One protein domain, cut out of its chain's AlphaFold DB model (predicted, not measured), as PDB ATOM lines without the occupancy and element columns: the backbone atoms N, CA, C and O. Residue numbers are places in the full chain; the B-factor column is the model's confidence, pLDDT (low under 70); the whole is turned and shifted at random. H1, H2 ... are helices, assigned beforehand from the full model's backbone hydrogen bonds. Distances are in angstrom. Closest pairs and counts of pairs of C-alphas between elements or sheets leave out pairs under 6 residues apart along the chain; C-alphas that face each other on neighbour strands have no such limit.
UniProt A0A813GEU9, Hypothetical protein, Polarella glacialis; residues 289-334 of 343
ATOM      1  N   SER A 289     -21.204   4.738  22.238       89.81
ATOM      2  CA  SER A 289     -21.955   3.489  22.320       89.81
ATOM      3  C   SER A 289     -23.297   3.774  22.969       89.81
ATOM      4  O   SER A 289     -23.349   4.078  24.159       89.81
ATOM      5  N   GLY A 290     -24.392   3.577  22.232       88.75
ATOM      6  CA  GLY A 290     -25.736   3.841  22.756       88.75
ATOM      7  C   GLY A 290     -26.095   3.011  23.997       88.75
ATOM      8  O   GLY A 290     -26.950   3.408  24.785       88.75
ATOM      9  N   LEU A 291     -25.429   1.868  24.224       92.25
ATOM     10  CA  LEU A 291     -25.561   1.113  25.475       92.25
ATOM     11  C   LEU A 291     -24.963   1.874  26.662       92.25
ATOM     12  O   LEU A 291     -25.583   1.910  27.725       92.25
ATOM     13  N   LYS A 292     -23.791   2.497  26.484       90.12
ATOM     14  CA  LYS A 292     -23.177   3.338  27.518       90.12
ATOM     15  C   LYS A 292     -24.080   4.527  27.825       90.12
ATOM     16  O   LYS A 292     -24.361   4.740  28.997       90.12
ATOM     17  N   ASP A 293     -24.633   5.183  26.809       89.62
ATOM     18  CA  ASP A 293     -25.505   6.358  26.978       89.62
ATOM     19  C   ASP A 293     -26.831   6.015  27.673       89.62
ATOM     20  O   ASP A 293     -27.331   6.739  28.536       89.62
ATOM     21  N   ARG A 294     -27.408   4.851  27.353       90.56
ATOM     22  CA  ARG A 294     -28.593   4.346  28.061       90.56
ATOM     23  C   ARG A 294     -28.276   4.040  29.518       90.56
ATOM     24  O   ARG A 294     -29.053   4.415  30.396       90.56
ATOM     25  N   MET A 295     -27.152   3.376  29.792       92.12
ATOM     26  CA  MET A 295     -26.734   3.100  31.167       92.12
ATOM     27  C   MET A 295     -26.467   4.393  31.939       92.12
ATOM     28  O   MET A 295     -26.974   4.534  33.052       92.12
ATOM     29  N   THR A 296     -25.746   5.355  31.358       90.62
ATOM     30  CA  THR A 296     -25.489   6.648  32.000       90.62
ATOM     31  C   THR A 296     -26.792   7.397  32.239       90.62
ATOM     32  O   THR A 296     -26.978   7.874  33.348       90.62
ATOM     33  N   SER A 297     -27.754   7.408  31.308       90.75
ATOM     34  CA  SER A 297     -29.094   7.986  31.527       90.75
ATOM     35  C   SER A 297     -29.856   7.320  32.685       90.75
ATOM     36  O   SER A 297     -30.489   7.997  33.501       90.75
ATOM     37  N   ILE A 298     -29.818   5.988  32.796       91.88
ATOM     38  CA  ILE A 298     -30.477   5.253  33.891       91.88
ATOM     39  C   ILE A 298     -29.821   5.587  35.244       91.88
ATOM     40  O   ILE A 298     -30.525   5.814  36.235       91.88
ATOM     41  N   ILE A 299     -28.489   5.670  35.284       92.06
ATOM     42  CA  ILE A 299     -27.723   6.018  36.490       92.06
ATOM     43  C   ILE A 299     -27.916   7.497  36.856       92.06
ATOM     44  O   ILE A 299     -28.160   7.808  38.020       92.06
ATOM     45  N   ARG A 300     -27.906   8.403  35.872       89.25
ATOM     46  CA  ARG A 300     -28.161   9.850  36.012       89.25
ATOM     47  C   ARG A 300     -29.517  10.110  36.671       89.25
ATOM     48  O   ARG A 300     -29.646  10.929  37.580       89.25
ATOM     49  N   ARG A 301     -30.537   9.344  36.269       89.00
ATOM     50  CA  ARG A 301     -31.876   9.363  36.884       89.00
ATOM     51  C   ARG A 301     -31.911   8.773  38.294       89.00
ATOM     52  O   ARG A 301     -32.867   9.024  39.026       89.00
ATOM     53  N   GLY A 302     -30.873   8.049  38.707       89.50
ATOM     54  CA  GLY A 302     -30.779   7.359  39.991       89.50
ATOM     55  C   GLY A 302     -31.683   6.135  40.080       89.50
ATOM     56  O   GLY A 302     -32.133   5.790  41.168       89.50
ATOM     57  N   LEU A 303     -31.967   5.497  38.941       90.88
ATOM     58  CA  LEU A 303     -32.671   4.213  38.899       90.88
ATOM     59  C   LEU A 303     -31.719   3.050  39.200       90.88
ATOM     60  O   LEU A 303     -32.137   2.036  39.749       90.88
ATOM     61  N   LEU A 304     -30.438   3.211  38.855       92.12
ATOM     62  CA  LEU A 304     -29.375   2.260  39.160       92.12
ATOM     63  C   LEU A 304     -28.202   2.962  39.848       92.12
ATOM     64  O   LEU A 304     -27.904   4.112  39.516       92.12
ATOM     65  N   PRO A 305     -27.521   2.290  40.794       91.75
ATOM     66  CA  PRO A 305     -26.284   2.806  41.361       91.75
ATOM     67  C   PRO A 305     -25.192   2.837  40.289       91.75
ATOM     68  O   PRO A 305     -25.124   1.951  39.434       91.75
ATOM     69  N   ALA A 306     -24.317   3.842  40.355       91.31
ATOM     70  CA  ALA A 306     -23.174   3.910  39.457       91.31
ATOM     71  C   ALA A 306     -22.277   2.678  39.673       91.31
ATOM     72  O   ALA A 306     -22.029   2.307  40.832       91.31
ATOM     73  N   PRO A 307     -21.802   2.022  38.599       87.75
ATOM     74  CA  PRO A 307     -20.874   0.917  38.744       87.75
ATOM     75  C   PRO A 307     -19.628   1.430  39.471       87.75
ATOM     76  O   PRO A 307     -19.169   2.538  39.194       87.75
ATOM     77  N   PRO A 308     -19.094   0.673  40.437       85.75
ATOM     78  CA  PRO A 308     -17.860   1.072  41.076       85.75
ATOM     79  C   PRO A 308     -16.712   1.051  40.076       85.75
ATOM     80  O   PRO A 308     -16.663   0.198  39.186       85.75
ATOM     81  N   GLU A 309     -15.776   1.974  40.266       83.75
ATOM     82  CA  GLU A 309     -14.513   1.976  39.544       83.75
ATOM     83  C   GLU A 309     -13.845   0.607  39.684       83.75
ATOM     84  O   GLU A 309     -13.791   0.027  40.779       83.75
ATOM     85  N   SER A 310     -13.340   0.081  38.568       82.81
ATOM     86  CA  SER A 310     -12.652  -1.207  38.502       82.81
ATOM     87  C   SER A 310     -11.285  -1.127  39.185       82.81
ATOM     88  O   SER A 310     -10.234  -1.183  38.551       82.81
ATOM     89  N   THR A 311     -11.294  -0.969  40.503       83.31
ATOM     90  CA  THR A 311     -10.098  -0.893  41.333       83.31
ATOM     91  C   THR A 311      -9.661  -2.295  41.745       83.31
ATOM     92  O   THR A 311     -10.476  -3.198  41.967       83.31
ATOM     93  N   LYS A 312      -8.344  -2.488  41.899       87.38
ATOM     94  CA  LYS A 312      -7.772  -3.760  42.378       87.38
ATOM     95  C   LYS A 312      -8.377  -4.178  43.723       87.38
ATOM     96  O   LYS A 312      -8.663  -5.351  43.939       87.38
ATOM     97  N   THR A 313      -8.654  -3.212  44.598       86.06
ATOM     98  CA  THR A 313      -9.242  -3.445  45.923       86.06
ATOM     99  C   THR A 313     -10.669  -3.987  45.849       86.06
ATOM    100  O   THR A 313     -11.032  -4.875  46.625       86.06
ATOM    101  N   GLU A 314     -11.486  -3.511  44.908       85.75
ATOM    102  CA  GLU A 314     -12.820  -4.056  44.670       85.75
ATOM    103  C   GLU A 314     -12.779  -5.461  44.077       85.75
ATOM    104  O   GLU A 314     -13.523  -6.339  44.531       85.75
ATOM    105  N   ALA A 315     -11.881  -5.699  43.119       88.31
ATOM    106  CA  ALA A 315     -11.654  -7.029  42.565       88.31
ATOM    107  C   ALA A 315     -11.234  -8.019  43.667       88.31
ATOM    108  O   ALA A 315     -11.833  -9.088  43.806       88.31
ATOM    109  N   ASP A 316     -10.295  -7.627  44.530       91.69
ATOM    110  CA  ASP A 316      -9.859  -8.422  45.677       91.69
ATOM    111  C   ASP A 316     -10.981  -8.647  46.688       91.69
ATOM    112  O   ASP A 316     -11.141  -9.753  47.213       91.69
ATOM    113  N   ARG A 317     -11.807  -7.629  46.956       89.25
ATOM    114  CA  ARG A 317     -12.975  -7.761  47.834       89.25
ATOM    115  C   ARG A 317     -13.959  -8.789  47.283       89.25
ATOM    116  O   ARG A 317     -14.388  -9.658  48.045       89.25
ATOM    117  N   ARG A 318     -14.284  -8.722  45.987       88.94
ATOM    118  CA  ARG A 318     -15.168  -9.688  45.311       88.94
ATOM    119  C   ARG A 318     -14.562 -11.090  45.292       88.94
ATOM    120  O   ARG A 318     -15.258 -12.067  45.564       88.94
ATOM    121  N   ARG A 319     -13.251 -11.205  45.064       94.00
ATOM    122  CA  ARG A 319     -12.522 -12.481  45.140       94.00
ATOM    123  C   ARG A 319     -12.593 -13.075  46.546       94.00
ATOM    124  O   ARG A 319     -12.903 -14.255  46.698       94.00
ATOM    125  N   ARG A 320     -12.371 -12.267  47.589       94.75
ATOM    126  CA  ARG A 320     -12.472 -12.685  48.998       94.75
ATOM    127  C   ARG A 320     -13.899 -13.086  49.370       94.75
ATOM    128  O   ARG A 320     -14.073 -14.104  50.038       94.75
ATOM    129  N   SER A 321     -14.923 -12.337  48.950       92.19
ATOM    130  CA  SER A 321     -16.323 -12.700  49.210       92.19
ATOM    131  C   SER A 321     -16.718 -13.982  48.480       92.19
ATOM    132  O   SER A 321     -17.324 -14.856  49.095       92.19
ATOM    133  N   GLY A 322     -16.297 -14.150  47.224       92.50
ATOM    134  CA  GLY A 322     -16.491 -15.381  46.460       92.50
ATOM    135  C   GLY A 322     -15.794 -16.582  47.104       92.50
ATOM    136  O   GLY A 322     -16.399 -17.641  47.254       92.50
ATOM    137  N   ALA A 323     -14.558 -16.417  47.582       94.38
ATOM    138  CA  ALA A 323     -13.841 -17.463  48.310       94.38
ATOM    139  C   ALA A 323     -14.546 -17.841  49.625       94.38
ATOM    140  O   ALA A 323     -14.681 -19.026  49.928       94.38
ATOM    141  N   LYS A 324     -15.043 -16.857  50.390       93.62
ATOM    142  CA  LYS A 324     -15.848 -17.099  51.601       93.62
ATOM    143  C   LYS A 324     -17.152 -17.829  51.274       93.62
ATOM    144  O   LYS A 324     -17.489 -18.779  51.972       93.62
ATOM    145  N   PHE A 325     -17.853 -17.424  50.217       89.62
ATOM    146  CA  PHE A 325     -19.082 -18.078  49.767       89.62
ATOM    147  C   PHE A 325     -18.825 -19.537  49.369       89.62
ATOM    148  O   PHE A 325     -19.487 -20.431  49.882       89.62
ATOM    149  N   ARG A 326     -17.777 -19.805  48.578       89.56
ATOM    150  CA  ARG A 326     -17.354 -21.173  48.230       89.56
ATOM    151  C   ARG A 326     -16.998 -22.003  49.465       89.56
ATOM    152  O   ARG A 326     -17.386 -23.162  49.538       89.56
ATOM    153  N   LYS A 327     -16.298 -21.429  50.453       91.25
ATOM    154  CA  LYS A 327     -16.008 -22.112  51.728       91.25
ATOM    155  C   LYS A 327     -17.285 -22.450  52.497       91.25
ATOM    156  O   LYS A 327     -17.385 -23.564  52.988       91.25
ATOM    157  N   LYS A 328     -18.257 -21.534  52.570       87.62
ATOM    158  CA  LYS A 328     -19.559 -21.808  53.199       87.62
ATOM    159  C   LYS A 328     -20.292 -22.934  52.480       87.62
ATOM    160  O   LYS A 328     -20.736 -23.866  53.135       87.62
ATOM    161  N   LEU A 329     -20.331 -22.891  51.146       85.25
ATOM    162  CA  LEU A 329     -20.960 -23.937  50.349       85.25
ATOM    163  C   LEU A 329     -20.352 -25.308  50.641       85.25
ATOM    164  O   LEU A 329     -21.124 -26.245  50.787       85.25
ATOM    165  N   LYS A 330     -19.025 -25.439  50.821       85.75
ATOM    166  CA  LYS A 330     -18.372 -26.728  51.143       85.75
ATOM    167  C   LYS A 330     -19.021 -27.473  52.316       85.75
ATOM    168  O   LYS A 330     -19.120 -28.690  52.240       85.75
ATOM    169  N   PHE A 331     -19.506 -26.754  53.328       85.50
ATOM    170  CA  PHE A 331     -20.159 -27.329  54.510       85.50
ATOM    171  C   PHE A 331     -21.691 -27.398  54.408       85.50
ATOM    172  O   PHE A 331     -22.343 -27.896  55.318       85.50
ATOM    173  N   MET A 332     -22.283 -26.908  53.315       86.50
ATOM    174  CA  MET A 332     -23.714 -27.044  53.039       86.50
ATOM    175  C   MET A 332     -24.001 -28.348  52.305       86.50
ATOM    176  O   MET A 332     -23.278 -28.699  51.364       86.50
ATOM    177  N   SER A 333     -25.078 -29.029  52.708       87.62
ATOM    178  CA  SER A 333     -25.530 -30.247  52.036       87.62
ATOM    179  C   SER A 333     -25.892 -29.953  50.570       87.62
ATOM    180  O   SER A 333     -26.383 -28.858  50.273       87.62
ATOM    181  N   PRO A 334     -25.665 -30.900  49.642       82.56
ATOM    182  CA  PRO A 334     -25.968 -30.716  48.219       82.56
ATOM    183  C   PRO A 334     -27.416 -30.266  47.967       82.56
ATOM    184  O   PRO A 334     -27.638 -29.303  47.242       82.56
TER     185      PRO A 334
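Overview. This is residues 289 to 334 of the 343 residues of the protein "Hypothetical protein" of Polarella glacialis (UniProt A0A813GEU9). Two separate helices are strung on an open chain: the shorter H1 sits at one end, set crosswise to the long axis, and an 11-residue link leads from it to the longer H2, which with that link makes the length. The helices do not pack on each other, and H2 stands free. The printed part has 46 residues with two named helices, H1 then H2, and no named strand; the class is all helix. It is extended, with a radius of gyration of the C-alphas of 16.4 A, and spans 44 by 26 by 19 A.

Along the chain. H1 is residues 290 to 300, 14.8 A long from first to last C-alpha, and begins at C-alpha 290 at (-25.736, 3.841, 22.756). H2 is residues 312 to 330, 26.8 A long, from C-alpha 312 at (-7.772, -3.760, 42.378) to C-alpha 330 at (-18.372, -26.728, 51.143).

Arrangement. H1 and H2 are apart, with no C-alpha of the one within 8 A of the other. In H1 and H2 every O i to N i+4 pair is within hydrogen-bond range. Residues 289 to 294, of which 290 to 294 belong to H1, stand free, as do residues 308 to 334.

Size, cuts and confidence. The C-alphas of Ser 289 and Ser 333, the two farthest apart, are 45.1 A apart. The link from H1 to H2 is long. The printed part has no cut, and no printed residue is under 70 in pLDDT.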